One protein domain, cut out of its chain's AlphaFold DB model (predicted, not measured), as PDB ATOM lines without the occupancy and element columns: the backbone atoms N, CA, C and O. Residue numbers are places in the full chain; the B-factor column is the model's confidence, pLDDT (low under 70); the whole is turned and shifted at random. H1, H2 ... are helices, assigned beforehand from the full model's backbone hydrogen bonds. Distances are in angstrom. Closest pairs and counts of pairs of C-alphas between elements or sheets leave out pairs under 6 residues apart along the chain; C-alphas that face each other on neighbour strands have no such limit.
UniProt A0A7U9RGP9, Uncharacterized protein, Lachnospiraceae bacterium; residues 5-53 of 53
ATOM      1  N   ILE A   5     259.634 144.940 194.842       98.31
ATOM      2  CA  ILE A   5     259.241 146.340 194.634       98.31
ATOM      3  C   ILE A   5     260.328 147.055 193.842       98.31
ATOM      4  O   ILE A   5     261.499 146.704 193.967       98.31
ATOM      5  N   THR A   6     259.944 148.028 193.024       97.44
ATOM      6  CA  THR A   6     260.873 148.947 192.362       97.44
ATOM      7  C   THR A   6     260.403 150.382 192.557       97.44
ATOM      8  O   THR A   6     259.208 150.643 192.702       97.44
ATOM      9  N   TYR A   7     261.356 151.306 192.563       95.38
ATOM     10  CA  TYR A   7     261.121 152.746 192.657       95.38
ATOM     11  C   TYR A   7     261.434 153.455 191.332       95.38
ATOM     12  O   TYR A   7     261.529 154.680 191.290       95.38
ATOM     13  N   GLU A   8     261.618 152.681 190.260       94.25
ATOM     14  CA  GLU A   8     261.928 153.180 188.925       94.25
ATOM     15  C   GLU A   8     260.691 153.183 188.015       94.25
ATOM     16  O   GLU A   8     259.883 152.250 188.001       94.25
ATOM     17  N   GLU A   9     260.565 154.230 187.198       94.06
ATOM     18  CA  GLU A   9     259.546 154.309 186.151       94.06
ATOM     19  C   GLU A   9     259.774 153.223 185.083       94.06
ATOM     20  O   GLU A   9     260.921 152.954 184.718       94.06
ATOM     21  N   PRO A  10     258.712 152.611 184.522       93.75
ATOM     22  CA  PRO A  10     257.287 152.942 184.671       93.75
ATOM     23  C   PRO A  10     256.575 152.203 185.825       93.75
ATOM     24  O   PRO A  10     255.342 152.149 185.865       93.75
ATOM     25  N   TYR A  11     257.325 151.564 186.725       95.19
ATOM     26  CA  TYR A  11     256.802 150.648 187.742       95.19
ATOM     27  C   TYR A  11     256.956 151.169 189.174       95.19
ATOM     28  O   TYR A  11     256.797 150.392 190.115       95.19
ATOM     29  N   THR A  12     257.228 152.463 189.339       96.44
ATOM     30  CA  THR A  12     257.445 153.122 190.628       96.44
ATOM     31  C   THR A  12     256.383 152.719 191.655       96.44
ATOM     32  O   THR A  12     255.182 152.795 191.385       96.44
ATOM     33  N   ASP A  13     256.838 152.268 192.826       95.88
ATOM     34  CA  ASP A  13     256.041 151.826 193.980       95.88
ATOM     35  C   ASP A  13     255.122 150.610 193.734       95.88
ATOM     36  O   ASP A  13     254.317 150.240 194.597       95.88
ATOM     37  N   GLN A  14     255.238 149.932 192.589       97.56
ATOM     38  CA  GLN A  14     254.480 148.711 192.312       97.56
ATOM     39  C   GLN A  14     255.163 147.480 192.911       97.56
ATOM     40  O   GLN A  14     256.388 147.363 192.930       97.56
ATOM     41  N   THR A  15     254.351 146.519 193.369       97.75
ATOM     42  CA  THR A  15     254.847 145.241 193.897       97.75
ATOM     43  C   THR A  15     254.486 144.075 192.995       97.75
ATOM     44  O   THR A  15     253.334 143.956 192.581       97.75
ATOM     45  N   PHE A  16     255.424 143.154 192.815       98.12
ATOM     46  CA  PHE A  16     255.299 142.006 191.931       98.12
ATOM     47  C   PHE A  16     255.541 140.698 192.678       98.12
ATOM     48  O   PHE A  16     256.404 140.572 193.549       98.12
ATOM     49  N   THR A  17     254.788 139.676 192.307       98.06
ATOM     50  CA  THR A  17     255.088 138.275 192.592       98.06
ATOM     51  C   THR A  17     256.206 137.773 191.678       98.06
ATOM     52  O   THR A  17     256.500 138.360 190.639       98.06
ATOM     53  N   LYS A  18     256.811 136.620 192.000       97.50
ATOM     54  CA  LYS A  18     257.812 135.999 191.110       97.50
ATOM     55  C   LYS A  18     257.255 135.701 189.709       97.50
ATOM     56  O   LYS A  18     257.985 135.824 188.733       97.50
ATOM     57  N   SER A  19     255.980 135.322 189.605       97.81
ATOM     58  CA  SER A  19     255.307 135.119 188.317       97.81
ATOM     59  C   SER A  19     255.172 136.414 187.521       97.81
ATOM     60  O   SER A  19     255.426 136.408 186.324       97.81
ATOM     61  N   GLU A  20     254.833 137.529 188.169       98.06
ATOM     62  CA  GLU A  20     254.741 138.828 187.492       98.06
ATOM     63  C   GLU A  20     256.120 139.353 187.079       98.06
ATOM     64  O   GLU A  20     256.259 139.850 185.967       98.06
ATOM     65  N   MET A  21     257.162 139.130 187.890       97.94
ATOM     66  CA  MET A  21     258.551 139.385 187.478       97.94
ATOM     67  C   MET A  21     258.925 138.591 186.224       97.94
ATOM     68  O   MET A  21     259.600 139.103 185.336       97.94
ATOM     69  N   HIS A  22     258.463 137.344 186.120       98.25
ATOM     70  CA  HIS A  22     258.687 136.525 184.931       98.25
ATOM     71  C   HIS A  22     257.948 137.074 183.700       98.25
ATOM     72  O   HIS A  22     258.457 136.975 182.580       98.25
ATOM     73  N   SER A  23     256.770 137.672 183.896       98.19
ATOM     74  CA  SER A  23     256.030 138.370 182.841       98.19
ATOM     75  C   SER A  23     256.751 139.637 182.376       98.19
ATOM     76  O   SER A  23     256.891 139.812 181.168       98.19
ATOM     77  N   ILE A  24     257.256 140.467 183.300       97.00
ATOM     78  CA  ILE A  24     258.087 141.645 182.980       97.00
ATOM     79  C   ILE A  24     259.309 141.209 182.182       97.00
ATOM     80  O   ILE A  24     259.550 141.715 181.091       97.00
ATOM     81  N   TYR A  25     260.032 140.199 182.677       98.19
ATOM     82  CA  TYR A  25     261.178 139.648 181.969       98.19
ATOM     83  C   TYR A  25     260.804 139.285 180.532       98.19
ATOM     84  O   TYR A  25     261.433 139.768 179.597       98.19
ATOM     85  N   ASN A  26     259.771 138.472 180.323       97.88
ATOM     86  CA  ASN A  26     259.394 138.020 178.982       97.88
ATOM     87  C   ASN A  26     258.963 139.155 178.043       97.88
ATOM     88  O   ASN A  26     259.160 139.030 176.836       97.88
ATOM     89  N   LYS A  27     258.363 140.220 178.578       97.19
ATOM     90  CA  LYS A  27     257.801 141.313 177.786       97.19
ATOM     91  C   LYS A  27     258.825 142.402 177.464       97.19
ATOM     92  O   LYS A  27     258.870 142.855 176.324       97.19
ATOM     93  N   ASP A  28     259.627 142.802 178.448       95.62
ATOM     94  CA  ASP A  28     260.346 144.080 178.412       95.62
ATOM     95  C   ASP A  28     261.880 143.918 178.369       95.62
ATOM     96  O   ASP A  28     262.594 144.873 178.073       95.62
ATOM     97  N   VAL A  29     262.415 142.715 178.621       96.44
ATOM     98  CA  VAL A  29     263.869 142.486 178.720       96.44
ATOM     99  C   VAL A  29     264.447 141.892 177.436       96.44
ATOM    100  O   VAL A  29     264.005 140.840 176.965       96.44
ATOM    101  N   ASN A  30     265.514 142.513 176.927       97.12
ATOM    102  CA  ASN A  30     266.272 142.037 175.773       97.12
ATOM    103  C   ASN A  30     266.988 140.699 176.056       97.12
ATOM    104  O   ASN A  30     267.883 140.620 176.897       97.12
ATOM    105  N   LYS A  31     266.636 139.650 175.300       97.12
ATOM    106  CA  LYS A  31     267.180 138.292 175.481       97.12
ATOM    107  C   LYS A  31     268.578 138.078 174.918       97.12
ATOM    108  O   LYS A  31     269.195 137.070 175.249       97.12
ATOM    109  N   SER A  32     269.086 138.991 174.085       97.38
ATOM    110  CA  SER A  32     270.493 138.926 173.677       97.38
ATOM    111  C   SER A  32     271.443 139.358 174.797       97.38
ATOM    112  O   SER A  32     272.587 138.914 174.806       97.38
ATOM    113  N   GLU A  33     270.970 140.179 175.740       95.56
ATOM    114  CA  GLU A  33     271.721 140.604 176.929       95.56
ATOM    115  C   GLU A  33     271.468 139.676 178.118       95.56
ATOM    116  O   GLU A  33     272.412 139.188 178.730       95.56
ATOM    117  N   TYR A  34     270.196 139.380 178.398       97.19
ATOM    118  CA  TYR A  34     269.791 138.465 179.463       97.19
ATOM    119  C   TYR A  34     269.021 137.277 178.880       97.19
ATOM    120  O   TYR A  34     267.795 137.353 178.742       97.19
ATOM    121  N   PRO A  35     269.708 136.179 178.518       97.50
ATOM    122  CA  PRO A  35     269.057 134.980 177.995       97.50
ATOM    123  C   PRO A  35     268.354 134.155 179.085       97.50
ATOM    124  O   PRO A  35     267.407 133.426 178.775       97.50
ATOM    125  N   ASP A  36     268.773 134.283 180.348       98.19
ATOM    126  CA  ASP A  36     268.208 133.564 181.492       98.19
ATOM    127  C   ASP A  36     267.491 134.497 182.485       98.19
ATOM    128  O   ASP A  36     267.968 135.580 182.836       98.19
ATOM    129  N   PHE A  37     266.321 134.057 182.958       98.19
ATOM    130  CA  PHE A  37     265.501 134.810 183.912       98.19
ATOM    131  C   PHE A  37     266.149 134.904 185.296       98.19
ATOM    132  O   PHE A  37     265.988 135.909 185.986       98.19
ATOM    133  N   THR A  38     266.832 133.847 185.731       98.06
ATOM    134  CA  THR A  38     267.461 133.778 187.053       98.06
ATOM    135  C   THR A  38     268.629 134.744 187.131       98.06
ATOM    136  O   THR A  38     268.729 135.455 188.128       98.06
ATOM    137  N   ASP A  39     269.444 134.816 186.079       98.06
ATOM    138  CA  ASP A  39     270.555 135.768 185.984       98.06
ATOM    139  C   ASP A  39     270.040 137.213 185.977       98.06
ATOM    140  O   ASP A  39     270.483 138.028 186.785       98.06
ATOM    141  N   TRP A  40     269.015 137.511 185.166       98.50
ATOM    142  CA  TRP A  40     268.375 138.831 185.166       98.50
ATOM    143  C   TRP A  40     267.822 139.207 186.541       98.50
ATOM    144  O   TRP A  40     268.105 140.287 187.057       98.50
ATOM    145  N   LEU A  41     267.047 138.314 187.165       98.19
ATOM    146  CA  LEU A  41     266.457 138.584 188.471       98.19
ATOM    147  C   LEU A  41     267.547 138.765 189.535       98.19
ATOM    148  O   LEU A  41     267.410 139.630 190.393       98.19
ATOM    149  N   HIS A  42     268.620 137.972 189.493       97.69
ATOM    150  CA  HIS A  42     269.747 138.131 190.410       97.69
ATOM    151  C   HIS A  42     270.365 139.525 190.292       97.69
ATOM    152  O   HIS A  42     270.547 140.189 191.315       97.69
ATOM    153  N   ASP A  43     270.619 139.986 189.070       97.94
ATOM    154  CA  ASP A  43     271.213 141.296 188.827       97.94
ATOM    155  C   ASP A  43     270.288 142.436 189.244       97.94
ATOM    156  O   ASP A  43     270.756 143.358 189.907       97.94
ATOM    157  N   MET A  44     268.981 142.347 188.973       97.25
ATOM    158  CA  MET A  44     268.001 143.354 189.402       97.25
ATOM    159  C   MET A  44     267.953 143.528 190.924       97.25
ATOM    160  O   MET A  44     267.836 144.648 191.417       97.25
ATOM    161  N   ILE A  45     268.055 142.425 191.673       97.88
ATOM    162  CA  ILE A  45     268.077 142.475 193.140       97.88
ATOM    163  C   ILE A  45     269.425 142.967 193.655       97.88
ATOM    164  O   ILE A  45     269.491 143.729 194.616       97.88
ATOM    165  N   LYS A  46     270.522 142.537 193.030       97.88
ATOM    166  CA  LYS A  46     271.874 142.914 193.443       97.88
ATOM    167  C   LYS A  46     272.184 144.386 193.162       97.88
ATOM    168  O   LYS A  46     272.936 144.988 193.924       97.88
ATOM    169  N   SER A  47     271.635 144.948 192.088       96.81
ATOM    170  CA  SER A  47     271.799 146.357 191.714       96.81
ATOM    171  C   SER A  47     270.878 147.304 192.485       96.81
ATOM    172  O   SER A  47     271.145 148.501 192.504       96.81
ATOM    173  N   GLY A  48     269.823 146.784 193.120       96.56
ATOM    174  CA  GLY A  48     268.812 147.586 193.812       96.56
ATOM    175  C   GLY A  48     267.724 148.156 192.897       96.56
ATOM    176  O   GLY A  48     266.884 148.909 193.373       96.56
ATOM    177  N   VAL A  49     267.695 147.780 191.611       96.81
ATOM    178  CA  VAL A  49     266.584 148.129 190.699       96.81
ATOM    179  C   VAL A  49     265.273 147.528 191.213       96.81
ATOM    180  O   VAL A  49     264.218 148.158 191.141       96.81
ATOM    181  N   PHE A  50     265.343 146.317 191.771       97.75
ATOM    182  CA  PHE A  50     264.265 145.721 192.553       97.75
ATOM    183  C   PHE A  50     264.751 145.347 193.955       97.75
ATOM    184  O   PHE A  50     265.873 144.886 194.143       97.75
ATOM    185  N   GLU A  51     263.861 145.436 194.936       97.88
ATOM    186  CA  GLU A  51     264.091 144.972 196.305       97.88
ATOM    187  C   GLU A  51     263.120 143.847 196.666       97.88
ATOM    188  O   GLU A  51     261.982 143.819 196.201       97.88
ATOM    189  N   THR A  52     263.556 142.896 197.499       97.19
ATOM    190  CA  THR A  52     262.669 141.836 198.012       97.19
ATOM    191  C   THR A  52     262.004 142.289 199.312       97.19
ATOM    192  O   THR A  52     262.713 142.623 200.260       97.19
ATOM    193  N   ILE A  53     260.671 142.206 199.378       93.94
ATOM    194  CA  ILE A  53     259.844 142.559 200.550       93.94
ATOM    195  C   ILE A  53     258.904 141.424 200.981       93.94
ATOM    196  O   ILE A  53     258.631 140.496 200.170       93.94
TER     197      ILE A  53
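This is residues 5 to 53 of the 53 residues of an uncharacterized protein of Lachnospiraceae bacterium (UniProt A0A7U9RGP9). Two short helices, H1 and H2, are set one over the other with their lines nearly at right angles, joined at one end of the body by the loop of residues 29 to 36. At the opposite end, the looped stretch of residues 5 to 17 and the tail of residues 48 to 53 bring the first and last printed residues near each other. The printed part has 49 residues, with H1 and then H2 along it and no named strand; the class is all helix, though under half of the residues, 22 of 49, are in named elements. It is compact, with a radius of gyration of the C-alphas of 10.2 A, and its C-alphas span 28 by 20 by 18 A.

The printed part begins at C-alpha 5, at (259.241, 146.340, 194.634), and residues 5 to 17 hold no named element. H1 follows, residues 18 to 28, 15.3 A from first to last C-alpha, beginning at (257.812, 135.999, 191.110). H2, residues 37 to 47, is also 15.3 A long and ends with C-alpha 47 at (271.799, 146.357, 191.714).

H1 and H2 only just touch, with 3 pairs of C-alphas within 8 A. Their closest C-alphas are those of Tyr 25 and Phe 37, 6.8 A apart. Their centres are 12.1 A apart, and their lines are about perpendicular, at 84 degrees. In H1 and H2 every O i to N i+4 pair is within hydrogen-bond range.

The outline is rounded. The two C-alphas farthest apart are those of Ser 32 and Ile 53, 29.1 A, while those of Ile 5 and Ile 53, the chain's last residue, are 7.0 A apart. The link from H1 to H2, with 8 residues between them, is short. The printed part has no cut. Its mean pLDDT is 97.1, and no printed residue is under 70.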